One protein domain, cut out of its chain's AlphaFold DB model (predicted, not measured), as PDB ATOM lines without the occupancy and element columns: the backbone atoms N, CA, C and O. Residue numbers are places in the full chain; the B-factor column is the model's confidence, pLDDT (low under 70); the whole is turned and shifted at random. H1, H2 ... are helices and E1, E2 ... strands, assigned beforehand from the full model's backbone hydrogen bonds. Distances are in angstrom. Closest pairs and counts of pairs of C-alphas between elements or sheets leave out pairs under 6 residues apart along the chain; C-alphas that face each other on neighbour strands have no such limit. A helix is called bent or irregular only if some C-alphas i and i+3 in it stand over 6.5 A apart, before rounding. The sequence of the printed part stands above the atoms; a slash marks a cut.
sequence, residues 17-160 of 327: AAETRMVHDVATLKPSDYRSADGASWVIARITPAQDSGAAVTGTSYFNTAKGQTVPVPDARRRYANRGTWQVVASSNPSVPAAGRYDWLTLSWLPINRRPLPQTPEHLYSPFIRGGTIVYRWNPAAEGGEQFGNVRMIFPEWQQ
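What this domain is: This is residues 17 to 160 of the 327 residues of an uncharacterized protein of Burkholderia stabilis (UniProt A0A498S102). A strongly twisted, curled antiparallel sheet of five strands forms the body, with its edge strands E5 and E7 well apart; H1 packs across E7 on one face, with H4 and H6 on that same face, while H5 is on the opposite face, packs on E5 and leads straight into E7. A small hairpin, E2 and E3, lies beyond the edge strand E5, and residues 111 to 116 stick out as a free loop. The printed part has 144 residues, with six named helices and seven named strands in the order H1 H2 E1 E2 E3 E4 E5 H3 H4 E6 H5 E7 H6. The large sheet has the order E5 E4 E1 E6 E7, and the class is mixed, helices and strands. The whole is compact, with a radius of gyration of the C-alphas of 15.8 A, and spans 42 by 37 by 29 A.

Where its parts are: H1, residues 17 to 27, is 15.4 A long and begins with C-alpha 17 at (314.505, 278.370, 131.570). H2 is residues 31 to 34. E1, residues 42 to 49, is 20.8 A long and bends by 51 degrees at residue 46. E2 is residues 61 to 64 and E3 is residues 69 to 72. E4, residues 79 to 91, is the longest strand at 31.5 A; it begins with C-alpha 79 at (308.898, 258.104, 138.420) and bends by 71 degrees at residue 88. E5, residues 99 to 107, is 25.9 A long. H3 is residues 121 to 124 and H4 is residues 127 to 130. E6, residues 132 to 138, is 17.1 A long. H5 is residues 144 to 147, and E7, residues 148 to 154, is 14.5 A long. H6, residues 156 to 160, is irregular, with C-alphas 157 and 160 at 7.8 A, and ends with C-alpha 160 at (323.322, 288.119, 150.689).

How they stand to each other: E4 and E5 form a hairpin, with N 82 and O 104 at 2.8 A. E4 and E1 are antiparallel, with N 48 and O 85 at 2.9 A. E1 and E6 are antiparallel, with N 45 and O 134 at 2.9 A. E6 and E7 are antiparallel, with N 137 and O 149 at 2.7 A. H1 is on the sheet at a height of 6.5 A, only just over E7 with 3 C-alphas, and runs across the strands at 74 degrees to E7 on the local plane; the closest C-alphas are those of Met 22 and Met 153, 5.0 A. H3 touches H1, the C-alphas of Arg 21 and Pro 121 being closest at 4.8 A, and is not on the sheet. On the same face as H1, H4 has a height of 4.8 A and is over none of the strands, while H6 has a height of 8.5 A and is only just over E1, with 3 C-alphas. H5 is on the opposite face; the C-alphas of Trp 104 and Gly 144, 4.9 A apart, are the closest of E5 and H5. H2 only grazes the sheet. The hairpin of E2 and E3 has N 62 and O 71 at 2.9 A; the closest C-alphas of E2 and E5 are those of Asn 64 and Asp 103, 5.9 A. In H1 every O i to N i+4 pair is within hydrogen-bond range; H6 has 0 of 1, and 0 of 2 O i to N i+3 pairs, while H2, H3, H4 and H5 are too short for an O i to N i+4 pair.

The domain as a whole: The two C-alphas farthest apart are those of Pro 94 and Arg 114, 45.6 A. The printed part has no cut. The links from E1 to E2, 11 residues, and from E5 to H3, 13 residues, are long. Mean pLDDT of the printed part is 86.2; residues 36 to 40, 75 to 77 and 108 to 118 are under 70.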
ATOM      1  N   ALA A  17     315.277 279.044 130.525       89.62
ATOM      2  CA  ALA A  17     314.505 278.370 131.570       89.62
ATOM      3  C   ALA A  17     314.967 278.696 133.000       89.62
ATOM      4  O   ALA A  17     314.130 278.956 133.867       89.62
ATOM      5  N   ALA A  18     316.282 278.701 133.250       92.62
ATOM      6  CA  ALA A  18     316.832 278.995 134.575       92.62
ATOM      7  C   ALA A  18     316.521 280.437 135.003       92.62
ATOM      8  O   ALA A  18     316.016 280.665 136.101       92.62
ATOM      9  N   GLU A  19     316.757 281.397 134.107       94.88
ATOM     10  CA  GLU A  19     316.501 282.817 134.362       94.88
ATOM     11  C   GLU A  19     315.008 283.075 134.574       94.88
ATOM     12  O   GLU A  19     314.613 283.707 135.547       94.88
ATOM     13  N   THR A  20     314.155 282.479 133.734       93.12
ATOM     14  CA  THR A  20     312.690 282.532 133.874       93.12
ATOM     15  C   THR A  20     312.238 282.063 135.253       93.12
ATOM     16  O   THR A  20     311.369 282.674 135.879       93.12
ATOM     17  N   ARG A  21     312.833 280.964 135.731       94.44
ATOM     18  CA  ARG A  21     312.555 280.397 137.046       94.44
ATOM     19  C   ARG A  21     312.986 281.329 138.172       94.44
ATOM     20  O   ARG A  21     312.197 281.526 139.091       94.44
ATOM     21  N   MET A  22     314.185 281.905 138.093       97.56
ATOM     22  CA  MET A  22     314.699 282.839 139.099       97.56
ATOM     23  C   MET A  22     313.888 284.135 139.145       97.56
ATOM     24  O   MET A  22     313.447 284.515 140.223       97.56
ATOM     25  N   VAL A  23     313.603 284.759 137.995       98.06
ATOM     26  CA  VAL A  23     312.779 285.980 137.907       98.06
ATOM     27  C   VAL A  23     311.414 285.766 138.551       98.06
ATOM     28  O   VAL A  23     311.009 286.537 139.418       98.06
ATOM     29  N   HIS A  24     310.712 284.697 138.168       96.38
ATOM     30  CA  HIS A  24     309.413 284.373 138.751       96.38
ATOM     31  C   HIS A  24     309.499 284.164 140.267       96.38
ATOM     32  O   HIS A  24     308.689 284.699 141.026       96.38
ATOM     33  N   ASP A  25     310.457 283.354 140.716       97.19
ATOM     34  CA  ASP A  25     310.552 282.969 142.118       97.19
ATOM     35  C   ASP A  25     310.967 284.132 143.021       97.19
ATOM     36  O   ASP A  25     310.438 284.243 144.126       97.19
ATOM     37  N   VAL A  26     311.851 285.012 142.546       97.69
ATOM     38  CA  VAL A  26     312.245 286.245 143.237       97.69
ATOM     39  C   VAL A  26     311.090 287.244 143.262       97.69
ATOM     40  O   VAL A  26     310.759 287.748 144.333       97.69
ATOM     41  N   ALA A  27     310.415 287.479 142.131       97.00
ATOM     42  CA  ALA A  27     309.293 288.418 142.062       97.00
ATOM     43  C   ALA A  27     308.103 288.006 142.942       97.00
ATOM     44  O   ALA A  27     307.346 288.847 143.421       97.00
ATOM     45  N   THR A  28     307.909 286.700 143.136       94.75
ATOM     46  CA  THR A  28     306.800 286.144 143.927       94.75
ATOM     47  C   THR A  28     307.212 285.740 145.345       94.75
ATOM     48  O   THR A  28     306.398 285.182 146.090       94.75
ATOM     49  N   LEU A  29     308.457 286.021 145.746       94.94
ATOM     50  CA  LEU A  29     308.971 285.729 147.078       94.94
ATOM     51  C   LEU A  29     308.259 286.601 148.114       94.94
ATOM     52  O   LEU A  29     308.367 287.823 148.105       94.94
ATOM     53  N   LYS A  30     307.589 285.961 149.075       92.06
ATOM     54  CA  LYS A  30     307.017 286.640 150.242       92.06
ATOM     55  C   LYS A  30     307.819 286.278 151.487       92.06
ATOM     56  O   LYS A  30     307.857 285.103 151.855       92.06
ATOM     57  N   PRO A  31     308.429 287.246 152.193       91.38
ATOM     58  CA  PRO A  31     309.187 286.952 153.409       91.38
ATOM     59  C   PRO A  31     308.376 286.222 154.494       91.38
ATOM     60  O   PRO A  31     308.947 285.486 155.297       91.38
ATOM     61  N   SER A  32     307.050 286.401 154.518       88.31
ATOM     62  CA  SER A  32     306.132 285.692 155.418       88.31
ATOM     63  C   SER A  32     306.170 284.172 155.255       88.31
ATOM     64  O   SER A  32     306.031 283.460 156.246       88.31
ATOM     65  N   ASP A  33     306.413 283.674 154.041       89.44
ATOM     66  CA  ASP A  33     306.334 282.244 153.707       89.44
ATOM     67  C   ASP A  33     307.466 281.425 154.348       89.44
ATOM     68  O   ASP A  33     307.420 280.192 154.378       89.44
ATOM     69  N   TYR A  34     308.470 282.117 154.891       89.44
ATOM     70  CA  TYR A  34     309.640 281.527 155.531       89.44
ATOM     71  C   TYR A  34     309.742 281.819 157.029       89.44
ATOM     72  O   TYR A  34     310.756 281.514 157.669       89.44
ATOM     73  N   ARG A  35     308.689 282.401 157.606       78.81
ATOM     74  CA  ARG A  35     308.559 282.534 159.055       78.81
ATOM     75  C   ARG A  35     307.941 281.259 159.620       78.81
ATOM     76  O   ARG A  35     306.999 280.702 159.062       78.81
ATOM     77  N   SER A  36     308.485 280.795 160.733       68.00
ATOM     78  CA  SER A  36     307.876 279.776 161.584       68.00
ATOM     79  C   SER A  36     307.376 280.432 162.870       68.00
ATOM     80  O   SER A  36     307.814 281.531 163.217       68.00
ATOM     81  N   ALA A  37     306.473 279.747 163.576       63.06
ATOM     82  CA  ALA A  37     306.044 280.156 164.913       63.06
ATOM     83  C   ALA A  37     307.220 280.203 165.912       63.06
ATOM     84  O   ALA A  37     307.220 281.040 166.808       63.06
ATOM     85  N   ASP A  38     308.249 279.376 165.692       59.25
ATOM     86  CA  ASP A  38     309.373 279.172 166.619       59.25
ATOM     87  C   ASP A  38     310.608 280.045 166.308       59.25
ATOM     88  O   ASP A  38     311.663 279.876 166.915       59.25
ATOM     89  N   GLY A  39     310.496 280.986 165.365       57.03
ATOM     90  CA  GLY A  39     311.590 281.869 164.956       57.03
ATOM     91  C   GLY A  39     312.328 281.361 163.714       57.03
ATOM     92  O   GLY A  39     313.011 280.346 163.748       57.03
ATOM     93  N   ALA A  40     312.139 282.098 162.613       64.44
ATOM     94  CA  ALA A  40     312.824 282.061 161.314       64.44
ATOM     95  C   ALA A  40     313.462 280.717 160.873       64.44
ATOM     96  O   ALA A  40     314.495 280.275 161.371       64.44
ATOM     97  N   SER A  41     312.862 280.102 159.847       82.00
ATOM     98  CA  SER A  41     313.279 278.797 159.312       82.00
ATOM     99  C   SER A  41     313.795 278.874 157.876       82.00
ATOM    100  O   SER A  41     313.841 277.853 157.199       82.00
ATOM    101  N   TRP A  42     314.155 280.053 157.364       93.31
ATOM    102  CA  TRP A  42     314.713 280.131 156.014       93.31
ATOM    103  C   TRP A  42     316.155 279.626 155.971       93.31
ATOM    104  O   TRP A  42     316.976 279.901 156.854       93.31
ATOM    105  N   VAL A  43     316.467 278.933 154.882       95.69
ATOM    106  CA  VAL A  43     317.806 278.515 154.482       95.69
ATOM    107  C   VAL A  43     318.004 278.920 153.031       95.69
ATOM    108  O   VAL A  43     317.130 278.699 152.199       95.69
ATOM    109  N   ILE A  44     319.162 279.497 152.738       97.81
ATOM    110  CA  ILE A  44     319.673 279.675 151.384       97.81
ATOM    111  C   ILE A  44     320.728 278.601 151.163       97.81
ATOM    112  O   ILE A  44     321.688 278.511 151.934       97.81
ATOM    113  N   ALA A  45     320.558 277.790 150.125       98.00
ATOM    114  CA  ALA A  45     321.468 276.704 149.806       98.00
ATOM    115  C   ALA A  45     321.786 276.643 148.314       98.00
ATOM    116  O   ALA A  45     320.939 276.916 147.461       98.00
ATOM    117  N   ARG A  46     323.012 276.222 148.005       98.44
ATOM    118  CA  ARG A  46     323.398 275.792 146.664       98.44
ATOM    119  C   ARG A  46     323.019 274.327 146.494       98.44
ATOM    120  O   ARG A  46     323.370 273.507 147.338       98.44
ATOM    121  N   ILE A  47     322.328 274.013 145.404       98.12
ATOM    122  CA  ILE A  47     321.941 272.657 145.021       98.12
ATOM    123  C   ILE A  47     322.884 272.156 143.933       98.12
ATOM    124  O   ILE A  47     323.078 272.811 142.905       98.12
ATOM    125  N   THR A  48     323.452 270.975 144.156       97.50
ATOM    126  CA  THR A  48     324.301 270.270 143.195       97.50
ATOM    127  C   THR A  48     323.690 268.897 142.921       97.50
ATOM    128  O   THR A  48     323.847 267.984 143.742       97.50
ATOM    129  N   PRO A  49     322.973 268.741 141.795       95.38
ATOM    130  CA  PRO A  49     322.393 267.468 141.399       95.38
ATOM    131  C   PRO A  49     323.466 266.417 141.144       95.38
ATOM    132  O   PRO A  49     324.556 266.719 140.658       95.38
ATOM    133  N   ALA A  50     323.140 265.165 141.445       94.06
ATOM    134  CA  ALA A  50     323.895 264.036 140.931       94.06
ATOM    135  C   ALA A  50     323.632 263.874 139.425       94.06
ATOM    136  O   ALA A  50     322.612 264.333 138.908       94.06
ATOM    137  N   GLN A  51     324.546 263.194 138.731       88.88
ATOM    138  CA  GLN A  51     324.494 263.006 137.277       88.88
ATOM    139  C   GLN A  51     323.196 262.336 136.796       88.88
ATOM    140  O   GLN A  51     322.723 262.608 135.700       88.88
ATOM    141  N   ASP A  52     322.618 261.469 137.620       86.88
ATOM    142  CA  ASP A  52     321.394 260.718 137.356       86.88
ATOM    143  C   ASP A  52     320.142 261.364 137.981       86.88
ATOM    144  O   ASP A  52     319.073 260.751 138.033       86.88
ATOM    145  N   SER A  53     320.232 262.612 138.449       89.81
ATOM    146  CA  SER A  53     319.041 263.375 138.819       89.81
ATOM    147  C   SER A  53     318.193 263.672 137.578       89.81
ATOM    148  O   SER A  53     318.700 264.048 136.526       89.81
ATOM    149  N   GLY A  54     316.881 263.478 137.681       85.44
ATOM    150  CA  GLY A  54     315.949 263.490 136.553       85.44
ATOM    151  C   GLY A  54     315.872 262.165 135.785       85.44
ATOM    152  O   GLY A  54     314.993 262.025 134.933       85.44
ATOM    153  N   ALA A  55     316.719 261.171 136.091       84.69
ATOM    154  CA  ALA A  55     316.670 259.873 135.427       84.69
ATOM    155  C   ALA A  55     315.394 259.103 135.787       84.69
ATOM    156  O   ALA A  55     314.925 259.108 136.932       84.69
ATOM    157  N   ALA A  56     314.839 258.411 134.794       80.88
ATOM    158  CA  ALA A  56     313.697 257.534 134.977       80.88
ATOM    159  C   ALA A  56     314.055 256.351 135.887       80.88
ATOM    160  O   ALA A  56     315.047 255.662 135.664       80.88
ATOM    161  N   VAL A  57     313.201 256.073 136.870       81.38
ATOM    162  CA  VAL A  57     313.342 254.908 137.748       81.38
ATOM    163  C   VAL A  57     312.364 253.830 137.300       81.38
ATOM    164  O   VAL A  57     311.156 254.068 137.205       81.38
ATOM    165  N   THR A  58     312.893 252.645 137.000       73.69
ATOM    166  CA  THR A  58     312.134 251.462 136.577       73.69
ATOM    167  C   THR A  58     312.303 250.337 137.603       73.69
ATOM    168  O   THR A  58     313.347 250.217 138.236       73.69
ATOM    169  N   GLY A  59     311.266 249.515 137.789       78.94
ATOM    170  CA  GLY A  59     311.274 248.398 138.741       78.94
ATOM    171  C   GLY A  59     310.434 248.638 140.000       78.94
ATOM    172  O   GLY A  59     309.736 249.641 140.123       78.94
ATOM    173  N   THR A  60     310.465 247.669 140.917       83.12
ATOM    174  CA  THR A  60     309.659 247.657 142.154       83.12
ATOM    175  C   THR A  60     310.386 248.246 143.363       83.12
ATOM    176  O   THR A  60     309.767 248.476 144.401       83.12
ATOM    177  N   SER A  61     311.689 248.510 143.249       85.44
ATOM    178  CA  SER A  61     312.516 249.092 144.309       85.44
ATOM    179  C   SER A  61     313.627 249.970 143.729       85.44
ATOM    180  O   SER A  61     313.976 249.833 142.556       85.44
ATOM    181  N   TYR A  62     314.165 250.884 144.537       88.62
ATOM    182  CA  TYR A  62     315.331 251.697 144.185       88.62
ATOM    183  C   TYR A  62     316.211 251.952 145.414       88.62
ATOM    184  O   TYR A  62     315.728 251.953 146.549       88.62
ATOM    185  N   PHE A  63     317.508 252.171 145.197       87.38
ATOM    186  CA  PHE A  63     318.436 252.525 146.268       87.38
ATOM    187  C   PHE A  63     318.352 254.027 146.566       87.38
ATOM    188  O   PHE A  63     318.700 254.851 145.716       87.38
ATOM    189  N   ASN A  64     317.882 254.371 147.767       87.38
ATOM    190  CA  ASN A  64     317.826 255.741 148.256       87.38
ATOM    191  C   ASN A  64     319.177 256.106 148.886       87.38
ATOM    192  O   ASN A  64     319.531 255.627 149.966       87.38
ATOM    193  N   THR A  65     319.929 256.969 148.211       85.69
ATOM    194  CA  THR A  65     321.295 257.348 148.600       85.69
ATOM    195  C   THR A  65     321.355 258.250 149.831       85.69
ATOM    196  O   THR A  65     322.379 258.266 150.514       85.69
ATOM    197  N   ALA A  66     320.277 258.971 150.146       85.75
ATOM    198  CA  ALA A  66     320.191 259.788 151.353       85.75
ATOM    199  C   ALA A  66     319.974 258.926 152.609       85.75
ATOM    200  O   ALA A  66     320.526 259.234 153.660       85.75
ATOM    201  N   LYS A  67     319.219 257.826 152.489       86.19
ATOM    202  CA  LYS A  67     318.960 256.870 153.580       86.19
ATOM    203  C   LYS A  67     319.948 255.697 153.625       86.19
ATOM    204  O   LYS A  67     319.970 254.970 154.609       86.19
ATOM    205  N   GLY A  68     320.727 255.480 152.563       88.25
ATOM    206  CA  GLY A  68     321.675 254.365 152.461       88.25
ATOM    207  C   GLY A  68     321.014 252.984 152.372       88.25
ATOM    208  O   GLY A  68     321.620 251.997 152.781       88.25
ATOM    209  N   GLN A  69     319.780 252.897 151.866       92.38
ATOM    210  CA  GLN A  69     319.005 251.650 151.829       92.38
ATOM    211  C   GLN A  69     318.115 251.537 150.585       92.38
ATOM    212  O   GLN A  69     317.725 252.540 149.982       92.38
ATOM    213  N   THR A  70     317.745 250.306 150.231       90.00
ATOM    214  CA  THR A  70     316.766 250.019 149.173       90.00
ATOM    215  C   THR A  70     315.348 250.194 149.704       90.00
ATOM    216  O   THR A  70     314.992 249.626 150.733       90.00
ATOM    217  N   VAL A  71     314.526 250.961 148.992       87.94
ATOM    218  CA  VAL A  71     313.126 251.231 149.352       87.94
ATOM    219  C   VAL A  71     312.195 250.851 148.193       87.94
ATOM    220  O   VAL A  71     312.627 250.860 147.035       87.94
ATOM    221  N   PRO A  72     310.923 250.502 148.458       86.44
ATOM    222  CA  PRO A  72     309.967 250.214 147.394       86.44
ATOM    223  C   PRO A  72     309.697 251.456 146.536       86.44
ATOM    224  O   PRO A  72     309.673 252.582 147.037       86.44
ATOM    225  N   VAL A  73     309.461 251.251 145.240       83.25
ATOM    226  CA  VAL A  73     308.948 252.295 144.343       83.25
ATOM    227  C   VAL A  73     307.437 252.397 144.577       83.25
ATOM    228  O   VAL A  73     306.730 251.424 144.303       83.25
ATOM    229  N   PRO A  74     306.913 253.524 145.101       73.12
ATOM    230  CA  PRO A  74     305.492 253.617 145.420       73.12
ATOM    231  C   PRO A  74     304.663 253.657 144.132       73.12
ATOM    232  O   PRO A  74     304.867 254.548 143.304       73.12
ATOM    233  N   ASP A  75     303.714 252.732 143.994       66.44
ATOM    234  CA  ASP A  75     302.919 252.455 142.789       66.44
ATOM    235  C   ASP A  75     303.759 252.071 141.554       66.44
ATOM    236  O   ASP A  75     304.827 252.618 141.299       66.44
ATOM    237  N   ALA A  76     303.236 251.203 140.677       57.03
ATOM    238  CA  ALA A  76     303.863 250.862 139.385       57.03
ATOM    239  C   ALA A  76     303.884 252.037 138.370       57.03
ATOM    240  O   ALA A  76     304.008 251.846 137.157       57.03
ATOM    241  N   ARG A  77     303.691 253.271 138.850       63.50
ATOM    242  CA  ARG A  77     303.645 254.489 138.048       63.50
ATOM    243  C   ARG A  77     305.064 254.960 137.748       63.50
ATOM    244  O   ARG A  77     305.994 254.769 138.520       63.50
ATOM    245  N   ARG A  78     305.212 255.617 136.602       70.56
ATOM    246  CA  ARG A  78     306.488 256.150 136.122       70.56
ATOM    247  C   ARG A  78     306.989 257.249 137.071       70.56
ATOM    248  O   ARG A  78     306.240 258.175 137.391       70.56
ATOM    249  N   ARG A  79     308.243 257.150 137.512       80.19
ATOM    250  CA  ARG A  79     308.898 258.104 138.420       80.19
ATOM    251  C   ARG A  79     310.269 258.505 137.890       80.19
ATOM    252  O   ARG A  79     310.856 257.781 137.089       80.19
ATOM    253  N   TYR A  80     310.767 259.638 138.362       84.88
ATOM    254  CA  TYR A  80     312.158 260.040 138.184       84.88
ATOM    255  C   TYR A  80     312.800 260.346 139.537       84.88
ATOM    256  O   TYR A  80     312.110 260.732 140.487       84.88
ATOM    257  N   ALA A  81     314.110 260.135 139.628       88.75
ATOM    258  CA  ALA A  81     314.874 260.419 140.835       88.75
ATOM    259  C   ALA A  81     315.217 261.909 140.919       88.75
ATOM    260  O   ALA A  81     315.627 262.507 139.932       88.75
ATOM    261  N   ASN A  82     315.098 262.499 142.102       91.81
ATOM    262  CA  ASN A  82     315.742 263.763 142.443       91.81
ATOM    263  C   ASN A  82     316.832 263.422 143.437       91.81
ATOM    264  O   ASN A  82     316.528 262.957 144.534       91.81
ATOM    265  N   ARG A  83     318.088 263.618 143.047       93.62
ATOM    266  CA  ARG A  83     319.230 263.239 143.876       93.62
ATOM    267  C   ARG A  83     320.390 264.191 143.722       93.62
ATOM    268  O   ARG A  83     320.612 264.737 142.646       93.62
ATOM    269  N   GLY A  84     321.131 264.373 144.803       96.19
ATOM    270  CA  GLY A  84     322.273 265.270 144.824       96.19
ATOM    271  C   GLY A  84     322.663 265.688 146.231       96.19
ATOM    272  O   GLY A  84     322.406 264.991 147.217       96.19
ATOM    273  N   THR A  85     323.308 266.843 146.301       97.38
ATOM    274  CA  THR A  85     323.771 267.467 147.538       97.38
ATOM    275  C   THR A  85     323.293 268.905 147.626       97.38
ATOM    276  O   THR A  85     322.985 269.544 146.617       97.38
ATOM    277  N   TRP A  86     323.226 269.410 148.848       97.31
ATOM    278  CA  TRP A  86     322.975 270.812 149.127       97.31
ATOM    279  C   TRP A  86     324.019 271.338 150.109       97.31
ATOM    280  O   TRP A  86     324.481 270.601 150.982       97.31
ATOM    281  N   GLN A  87     324.383 272.608 149.965       98.00
ATOM    282  CA  GLN A  87     325.326 273.304 150.839       98.00
ATOM    283  C   GLN A  87     324.719 274.630 151.288       98.00
ATOM    284  O   GLN A  87     324.265 275.412 150.451       98.00
ATOM    285  N   VAL A  88     324.712 274.891 152.596       97.38
ATOM    286  CA  VAL A  88     324.201 276.150 153.154       97.38
ATOM    287  C   VAL A  88     325.111 277.299 152.764       97.38
ATOM    288  O   VAL A  88     326.327 277.241 152.922       97.38
ATOM    289  N   VAL A  89     324.483 278.370 152.301       96.75
ATOM    290  CA  VAL A  89     325.099 279.676 152.072       96.75
ATOM    291  C   VAL A  89     324.771 280.613 153.232       96.75
ATOM    292  O   VAL A  89     325.640 281.306 153.753       96.75
ATOM    293  N   ALA A  90     323.503 280.640 153.640       95.25
ATOM    294  CA  ALA A  90     323.023 281.437 154.757       95.25
ATOM    295  C   ALA A  90     321.806 280.759 155.386       95.25
ATOM    296  O   ALA A  90     321.023 280.104 154.704       95.25
ATOM    297  N   SER A  91     321.609 280.945 156.685       93.94
ATOM    298  CA  SER A  91     320.403 280.496 157.369       93.94
ATOM    299  C   SER A  91     320.023 281.475 158.471       93.94
ATOM    300  O   SER A  91     320.850 282.255 158.950       93.94
ATOM    301  N   SER A  92     318.756 281.420 158.860       90.81
ATOM    302  CA  SER A  92     318.254 282.041 160.082       90.81
ATOM    303  C   SER A  92     318.416 281.169 161.328       90.81
ATOM    304  O   SER A  92     318.288 281.693 162.430       90.81
ATOM    305  N   ASN A  93     318.724 279.876 161.176       86.19
ATOM    306  CA  ASN A  93     318.831 278.935 162.286       86.19
ATOM    307  C   ASN A  93     320.213 278.248 162.290       86.19
ATOM    308  O   ASN A  93     320.552 277.556 161.329       86.19
ATOM    309  N   PRO A  94     321.013 278.389 163.365       85.62
ATOM    310  CA  PRO A  94     322.352 277.800 163.443       85.62
ATOM    311  C   PRO A  94     322.348 276.265 163.532       85.62
ATOM    312  O   PRO A  94     323.387 275.645 163.338       85.62
ATOM    313  N   SER A  95     321.199 275.646 163.816       87.75
ATOM    314  CA  SER A  95     321.053 274.185 163.906       87.75
ATOM    315  C   SER A  95     320.950 273.508 162.536       87.75
ATOM    316  O   SER A  95     320.928 272.281 162.459       87.75
ATOM    317  N   VAL A  96     320.839 274.281 161.453       90.88
ATOM    318  CA  VAL A  96     320.808 273.735 160.094       90.88
ATOM    319  C   VAL A  96     322.197 273.180 159.756       90.88
ATOM    320  O   VAL A  96     323.181 273.917 159.863       90.88
ATOM    321  N   PRO A  97     322.314 271.907 159.331       92.56
ATOM    322  CA  PRO A  97     323.597 271.340 158.925       92.56
ATOM    323  C   PRO A  97     324.244 272.155 157.802       92.56
ATOM    324  O   PRO A  97     323.552 272.631 156.912       92.56
ATOM    325  N   ALA A  98     325.576 272.265 157.788       95.56
ATOM    326  CA  ALA A  98     326.288 273.034 156.760       95.56
ATOM    327  C   ALA A  98     326.105 272.474 155.333       95.56
ATOM    328  O   ALA A  98     326.233 273.207 154.351       95.56
ATOM    329  N   ALA A  99     325.813 271.178 155.215       96.12
ATOM    330  CA  ALA A  99     325.522 270.499 153.964       96.12
ATOM    331  C   ALA A  99     324.732 269.209 154.220       96.12
ATOM    332  O   ALA A  99     324.697 268.697 155.343       96.12
ATOM    333  N   GLY A 100     324.158 268.645 153.159       93.56
ATOM    334  CA  GLY A 100     323.477 267.358 153.209       93.56
ATOM    335  C   GLY A 100     323.280 266.724 151.836       93.56
ATOM    336  O   GLY A 100     323.658 267.276 150.801       93.56
ATOM    337  N   ARG A 101     322.689 265.529 151.836       94.81
ATOM    338  CA  ARG A 101     322.287 264.795 150.629       94.81
ATOM    339  C   ARG A 101     320.773 264.798 150.527       94.81
ATOM    340  O   ARG A 101     320.087 264.774 151.545       94.81
ATOM    341  N   TYR A 102     320.259 264.782 149.306       94.69
ATOM    342  CA  TYR A 102     318.840 264.577 149.057       94.69
ATOM    343  C   TYR A 102     318.634 263.426 148.079       94.69
ATOM    344  O   TYR A 102     319.433 263.239 147.162       94.69
ATOM    345  N   ASP A 103     317.575 262.646 148.300       94.31
ATOM    346  CA  ASP A 103     317.149 261.567 147.410       94.31
ATOM    347  C   ASP A 103     315.654 261.278 147.616       94.31
ATOM    348  O   ASP A 103     315.235 260.860 148.702       94.31
ATOM    349  N   TRP A 104     314.846 261.517 146.585       92.50
ATOM    350  CA  TRP A 104     313.445 261.103 146.552       92.50
ATOM    351  C   TRP A 104     312.968 260.847 145.122       92.50
ATOM    352  O   TRP A 104     313.569 261.300 144.147       92.50
ATOM    353  N   LEU A 105     311.833 260.158 144.995       88.88
ATOM    354  CA  LEU A 105     311.188 259.944 143.703       88.88
ATOM    355  C   LEU A 105     310.017 260.896 143.502       88.88
ATOM    356  O   LEU A 105     309.065 260.878 144.286       88.88
ATOM    357  N   THR A 106     310.019 261.630 142.393       84.81
ATOM    358  CA  THR A 106     308.846 262.396 141.960       84.81
ATOM    359  C   THR A 106     308.069 261.606 140.916       84.81
ATOM    360  O   THR A 106     308.639 260.923 140.060       84.81
ATOM    361  N   LEU A 107     306.740 261.674 140.997       77.12
ATOM    362  CA  LEU A 107     305.863 261.101 139.986       77.12
ATOM    363  C   LEU A 107     306.116 261.804 138.646       77.12
ATOM    364  O   LEU A 107     306.016 263.027 138.551       77.12
ATOM    365  N   SER A 108     306.442 261.044 137.599       69.19
ATOM    366  CA  SER A 108     306.500 261.621 136.258       69.19
ATOM    367  C   SER A 108     305.078 261.939 135.801       69.19
ATOM    368  O   SER A 108     304.163 261.139 136.020       69.19
ATOM    369  N   TRP A 109     304.889 263.092 135.168       58.16
ATOM    370  CA  TRP A 109     303.583 263.467 134.643       58.16
ATOM    371  C   TRP A 109     303.088 262.433 133.629       58.16
ATOM    372  O   TRP A 109     303.801 262.035 132.706       58.16
ATOM    373  N   LEU A 110     301.852 261.969 133.819       53.25
ATOM    374  CA  LEU A 110     301.219 261.024 132.910       53.25
ATOM    375  C   LEU A 110     300.798 261.766 131.630       53.25
ATOM    376  O   LEU A 110     300.027 262.719 131.728       53.25
ATOM    377  N   PRO A 111     301.179 261.292 130.428       48.53
ATOM    378  CA  PRO A 111     300.722 261.856 129.150       48.53
ATOM    379  C   PRO A 111     299.199 261.811 128.925       48.53
ATOM    380  O   PRO A 111     298.718 262.283 127.900       48.53
ATOM    381  N   ILE A 112     298.448 261.184 129.836       45.69
ATOM    382  CA  ILE A 112     297.021 260.875 129.695       45.69
ATOM    383  C   ILE A 112     296.145 262.086 130.071       45.69
ATOM    384  O   ILE A 112     295.028 262.212 129.575       45.69
ATOM    385  N   ASN A 113     296.662 263.038 130.856       43.69
ATOM    386  CA  ASN A 113     295.934 264.257 131.204       43.69
ATOM    387  C   ASN A 113     296.357 265.409 130.281       43.69
ATOM    388  O   ASN A 113     297.343 266.083 130.544       43.69
ATOM    389  N   ARG A 114     295.601 265.564 129.183       47.12
ATOM    390  CA  ARG A 114     295.452 266.733 128.287       47.12
ATOM    391  C   ARG A 114     296.710 267.575 128.014       47.12
ATOM    392  O   ARG A 114     297.151 268.372 128.830       47.12
ATOM    393  N   ARG A 115     297.200 267.469 126.775       57.88
ATOM    394  CA  ARG A 115     298.117 268.445 126.171       57.88
ATOM    395  C   ARG A 115     297.453 269.833 126.096       57.88
ATOM    396  O   ARG A 115     296.248 269.884 125.839       57.88
ATOM    397  N   PRO A 116     298.229 270.923 126.207       58.03
ATOM    398  CA  PRO A 116     299.679 270.960 126.427       58.03
ATOM    399  C   PRO A 116     300.074 270.824 127.910       58.03
ATOM    400  O   PRO A 116     299.304 271.175 128.798       58.03
ATOM    401  N   LEU A 117     301.286 270.306 128.165       60.09
ATOM    402  CA  LEU A 117     301.889 270.294 129.508       60.09
ATOM    403  C   LEU A 117     301.891 271.721 130.080       60.09
ATOM    404  O   LEU A 117     302.161 272.653 129.314       60.09
ATOM    405  N   PRO A 118     301.651 271.911 131.393       64.75
ATOM    406  CA  PRO A 118     301.806 273.220 132.005       64.75
ATOM    407  C   PRO A 118     303.212 273.748 131.719       64.75
ATOM    408  O   PRO A 118     304.202 273.042 131.885       64.75
ATOM    409  N   GLN A 119     303.292 274.989 131.260       70.31
ATOM    410  CA  GLN A 119     304.555 275.655 130.962       70.31
ATOM    411  C   GLN A 119     304.904 276.662 132.061       70.31
ATOM    412  O   GLN A 119     305.378 277.758 131.770       70.31
ATOM    413  N   THR A 120     304.609 276.324 133.317       78.50
ATOM    414  CA  THR A 120     304.986 277.193 134.437       78.50
ATOM    415  C   THR A 120     306.500 277.130 134.654       78.50
ATOM    416  O   THR A 120     307.140 276.168 134.212       78.50
ATOM    417  N   PRO A 121     307.104 278.104 135.349       84.12
ATOM    418  CA  PRO A 121     308.544 278.112 135.574       84.12
ATOM    419  C   PRO A 121     309.061 276.838 136.265       84.12
ATOM    420  O   PRO A 121     310.148 276.378 135.942       84.12
ATOM    421  N   GLU A 122     308.274 276.217 137.157       82.06
ATOM    422  CA  GLU A 122     308.569 274.916 137.804       82.06
ATOM    423  C   GLU A 122     308.748 273.779 136.791       82.06
ATOM    424  O   GLU A 122     309.527 272.853 137.011       82.06
ATOM    425  N   HIS A 123     307.984 273.819 135.698       78.69
ATOM    426  CA  HIS A 123     308.026 272.797 134.656       78.69
ATOM    427  C   HIS A 123     309.185 273.033 133.687       78.69
ATOM    428  O   HIS A 123     309.697 272.076 133.112       78.69
ATOM    429  N   LEU A 124     309.601 274.292 133.516       79.38
ATOM    430  CA  LEU A 124     310.735 274.665 132.671       79.38
ATOM    431  C   LEU A 124     312.077 274.378 133.348       79.38
ATOM    432  O   LEU A 124     313.047 274.044 132.670       79.38
ATOM    433  N   TYR A 125     312.150 274.499 134.676       88.44
ATOM    434  CA  TYR A 125     313.399 274.316 135.399       88.44
ATOM    435  C   TYR A 125     313.179 273.797 136.821       88.44
ATOM    436  O   TYR A 125     312.387 274.344 137.587       88.44
ATOM    437  N   SER A 126     313.951 272.775 137.199       91.31
ATOM    438  CA  SER A 126     314.011 272.260 138.569       91.31
ATOM    439  C   SER A 126     315.438 272.365 139.110       91.31
ATOM    440  O   SER A 126     316.341 271.747 138.529       91.31
ATOM    441  N   PRO A 127     315.663 273.048 140.252       94.56
ATOM    442  CA  PRO A 127     316.991 273.138 140.849       94.56
ATOM    443  C   PRO A 127     317.513 271.780 141.325       94.56
ATOM    444  O   PRO A 127     318.717 271.566 141.388       94.56
ATOM    445  N   PHE A 128     316.631 270.817 141.595       94.62
ATOM    446  CA  PHE A 128     317.037 269.480 142.031       94.62
ATOM    447  C   PHE A 128     317.504 268.575 140.888       94.62
ATOM    448  O   PHE A 128     318.160 267.567 141.153       94.62
ATOM    449  N   ILE A 129     317.205 268.945 139.638       91.25
ATOM    450  CA  ILE A 129     317.659 268.255 138.419       91.25
ATOM    451  C   ILE A 129     318.815 269.016 137.763       91.25
ATOM    452  O   ILE A 129     319.760 268.401 137.283       91.25
ATOM    453  N   ARG A 130     318.752 270.352 137.734       91.19
ATOM    454  CA  ARG A 130     319.683 271.206 136.974       91.19
ATOM    455  C   ARG A 130     320.605 272.074 137.838       91.19
ATOM    456  O   ARG A 130     321.547 272.654 137.309       91.19
ATOM    457  N   GLY A 131     320.390 272.104 139.150       94.62
ATOM    458  CA  GLY A 131     321.192 272.860 140.105       94.62
ATOM    459  C   GLY A 131     320.722 274.296 140.272       94.62
ATOM    460  O   GLY A 131     319.686 274.699 139.755       94.62
ATOM    461  N   GLY A 132     321.475 275.068 141.048       96.31
ATOM    462  CA  GLY A 132     321.204 276.486 141.273       96.31
ATOM    463  C   GLY A 132     321.208 276.858 142.749       96.31
ATOM    464  O   GLY A 132     321.581 276.059 143.610       96.31
ATOM    465  N   THR A 133     320.809 278.093 143.036       98.25
ATOM    466  CA  THR A 133     320.707 278.610 144.403       98.25
ATOM    467  C   THR A 133     319.240 278.743 144.768       98.25
ATOM    468  O   THR A 133     318.470 279.347 144.023       98.25
ATOM    469  N   ILE A 134     318.849 278.176 145.907       98.12
ATOM    470  CA  ILE A 134     317.477 278.242 146.402       98.12
ATOM    471  C   ILE A 134     317.420 278.918 147.763       98.12
ATOM    472  O   ILE A 134     318.336 278.775 148.571       98.12
ATOM    473  N   VAL A 135     316.303 279.580 148.036       97.44
ATOM    474  CA  VAL A 135     315.802 279.815 149.384       97.44
ATOM    475  C   VAL A 135     314.631 278.874 149.644       97.44
ATOM    476  O   VAL A 135     313.820 278.602 148.760       97.44
ATOM    477  N   TYR A 136     314.559 278.333 150.852       95.62
ATOM    478  CA  TYR A 136     313.484 277.442 151.260       95.62
ATOM    479  C   TYR A 136     313.260 277.528 152.768       95.62
ATOM    480  O   TYR A 136     314.117 277.990 153.526       95.62
ATOM    481  N   ARG A 137     312.091 277.082 153.208       92.88
ATOM    482  CA  ARG A 137     311.749 276.877 154.610       92.88
ATOM    483  C   ARG A 137     312.239 275.496 155.045       92.88
ATOM    484  O   ARG A 137     311.735 274.477 154.582       92.88
ATOM    485  N   TRP A 138     313.208 275.476 155.953       90.69
ATOM    486  CA  TRP A 138     313.766 274.274 156.562       90.69
ATOM    487  C   TRP A 138     312.704 273.515 157.356       90.69
ATOM    488  O   TRP A 138     312.091 274.074 158.271       90.69
ATOM    489  N   ASN A 139     312.507 272.242 157.015       88.69
ATOM    490  CA  ASN A 139     311.602 271.340 157.716       88.69
ATOM    491  C   ASN A 139     312.321 270.021 158.063       88.69
ATOM    492  O   ASN A 139     312.226 269.053 157.308       88.69
ATOM    493  N   PRO A 140     313.044 269.957 159.197       86.00
ATOM    494  CA  PRO A 140     313.889 268.808 159.531       86.00
ATOM    495  C   PRO A 140     313.098 267.541 159.878       86.00
ATOM    496  O   PRO A 140     313.671 266.458 159.897       86.00
ATOM    497  N   ALA A 141     311.803 267.667 160.182       86.25
ATOM    498  CA  ALA A 141     310.936 266.535 160.498       86.25
ATOM    499  C   ALA A 141     310.333 265.872 159.246       86.25
ATOM    500  O   ALA A 141     309.763 264.787 159.347       86.25
ATOM    501  N   ALA A 142     310.423 266.519 158.080       88.31
ATOM    502  CA  ALA A 142     309.912 265.981 156.827       88.31
ATOM    503  C   ALA A 142     310.968 265.165 156.074       88.31
ATOM    504  O   ALA A 142     312.172 265.366 156.216       88.31
ATOM    505  N   GLU A 143     310.500 264.250 155.226       84.56
ATOM    506  CA  GLU A 143     311.356 263.415 154.387       84.56
ATOM    507  C   GLU A 143     311.264 263.797 152.904       84.56
ATOM    508  O   GLU A 143     310.275 264.359 152.432       84.56
ATOM    509  N   GLY A 144     312.282 263.417 152.128       87.12
ATOM    510  CA  GLY A 144     312.273 263.574 150.674       87.12
ATOM    511  C   GLY A 144     312.234 265.042 150.245       87.12
ATOM    512  O   GLY A 144     312.948 265.861 150.816       87.12
ATOM    513  N   GLY A 145     311.432 265.378 149.234       88.12
ATOM    514  CA  GLY A 145     311.302 266.761 148.759       88.12
ATOM    515  C   GLY A 145     310.692 267.713 149.796       88.12
ATOM    516  O   GLY A 145     311.035 268.889 149.810       88.12
ATOM    517  N   GLU A 146     309.868 267.203 150.715       89.94
ATOM    518  CA  GLU A 146     309.140 268.002 151.716       89.94
ATOM    519  C   GLU A 146     310.045 268.619 152.795       89.94
ATOM    520  O   GLU A 146     309.643 269.557 153.486       89.94
ATOM    521  N   GLN A 147     311.288 268.138 152.927       89.62
ATOM    522  CA  GLN A 147     312.294 268.795 153.773       89.62
ATOM    523  C   GLN A 147     312.638 270.211 153.259       89.62
ATOM    524  O   GLN A 147     313.081 271.069 154.027       89.62
ATOM    525  N   PHE A 148     312.409 270.451 151.961       92.62
ATOM    526  CA  PHE A 148     312.569 271.734 151.292       92.62
ATOM    527  C   PHE A 148     311.201 272.423 151.141       92.62
ATOM    528  O   PHE A 148     310.591 272.394 150.074       92.62
ATOM    529  N   GLY A 149     310.685 273.046 152.201       89.62
ATOM    530  CA  GLY A 149     309.404 273.758 152.134       89.62
ATOM    531  C   GLY A 149     309.500 275.055 151.320       89.62
ATOM    532  O   GLY A 149     310.497 275.760 151.419       89.62
ATOM    533  N   ASN A 150     308.461 275.420 150.561       90.25
ATOM    534  CA  ASN A 150     308.368 276.706 149.840       90.25
ATOM    535  C   ASN A 150     309.637 277.076 149.040       90.25
ATOM    536  O   ASN A 150     310.194 278.156 149.213       90.25
ATOM    537  N   VAL A 151     310.125 276.169 148.190       94.94
ATOM    538  CA  VAL A 151     311.352 276.391 147.407       94.94
ATOM    539  C   VAL A 151     311.178 277.531 146.406       94.94
ATOM    540  O   VAL A 151     310.292 277.489 145.550       94.94
ATOM    541  N   ARG A 152     312.096 278.494 146.455       96.75
ATOM    542  CA  ARG A 152     312.274 279.540 145.447       96.75
ATOM    543  C   ARG A 152     313.716 279.559 144.978       96.75
ATOM    544  O   ARG A 152     314.629 279.561 145.798       96.75
ATOM    545  N   MET A 153     313.937 279.573 143.672       97.69
ATOM    546  CA  MET A 153     315.245 279.895 143.121       97.69
ATOM    547  C   MET A 153     315.518 281.389 143.252       97.69
ATOM    548  O   MET A 153     314.619 282.208 143.089       97.69
ATOM    549  N   ILE A 154     316.771 281.727 143.530       98.19
ATOM    550  CA  ILE A 154     317.246 283.108 143.592       98.19
ATOM    551  C   ILE A 154     318.457 283.266 142.683       98.19
ATOM    552  O   ILE A 154     319.190 282.297 142.455       98.19
ATOM    553  N   PHE A 155     318.698 284.492 142.225       97.88
ATOM    554  CA  PHE A 155     319.938 284.828 141.536       97.88
ATOM    555  C   PHE A 155     321.130 284.509 142.455       97.88
ATOM    556  O   PHE A 155     321.124 284.917 143.625       97.88
ATOM    557  N   PRO A 156     322.136 283.742 141.996       96.06
ATOM    558  CA  PRO A 156     323.313 283.418 142.799       96.06
ATOM    559  C   PRO A 156     324.006 284.652 143.395       96.06
ATOM    560  O   PRO A 156     324.497 284.602 144.521       96.06
ATOM    561  N   GLU A 157     323.991 285.763 142.674       96.69
ATOM    562  CA  GLU A 157     324.565 287.059 143.030       96.69
ATOM    563  C   GLU A 157     323.809 287.721 144.192       96.69
ATOM    564  O   GLU A 157     324.376 288.528 144.926       96.69
ATOM    565  N   TRP A 158     322.543 287.344 144.399       97.69
ATOM    566  CA  TRP A 158     321.637 287.935 145.385       97.69
ATOM    567  C   TRP A 158     321.556 287.157 146.704       97.69
ATOM    568  O   TRP A 158     320.713 287.450 147.554       97.69
ATOM    569  N   GLN A 159     322.423 286.170 146.932       96.69
ATOM    570  CA  GLN A 159     322.409 285.361 148.160       96.69
ATOM    571  C   GLN A 159     322.395 286.211 149.443       96.69
ATOM    572  O   GLN A 159     321.622 285.947 150.368       96.69
ATOM    573  N   GLN A 160     323.231 287.252 149.509       95.81
ATOM    574  CA  GLN A 160     323.322 288.119 150.689       95.81
ATOM    575  C   GLN A 160     322.160 289.114 150.766       95.81
ATOM    576  O   GLN A 160     321.659 289.397 151.853       95.81
TER     577      GLN A 160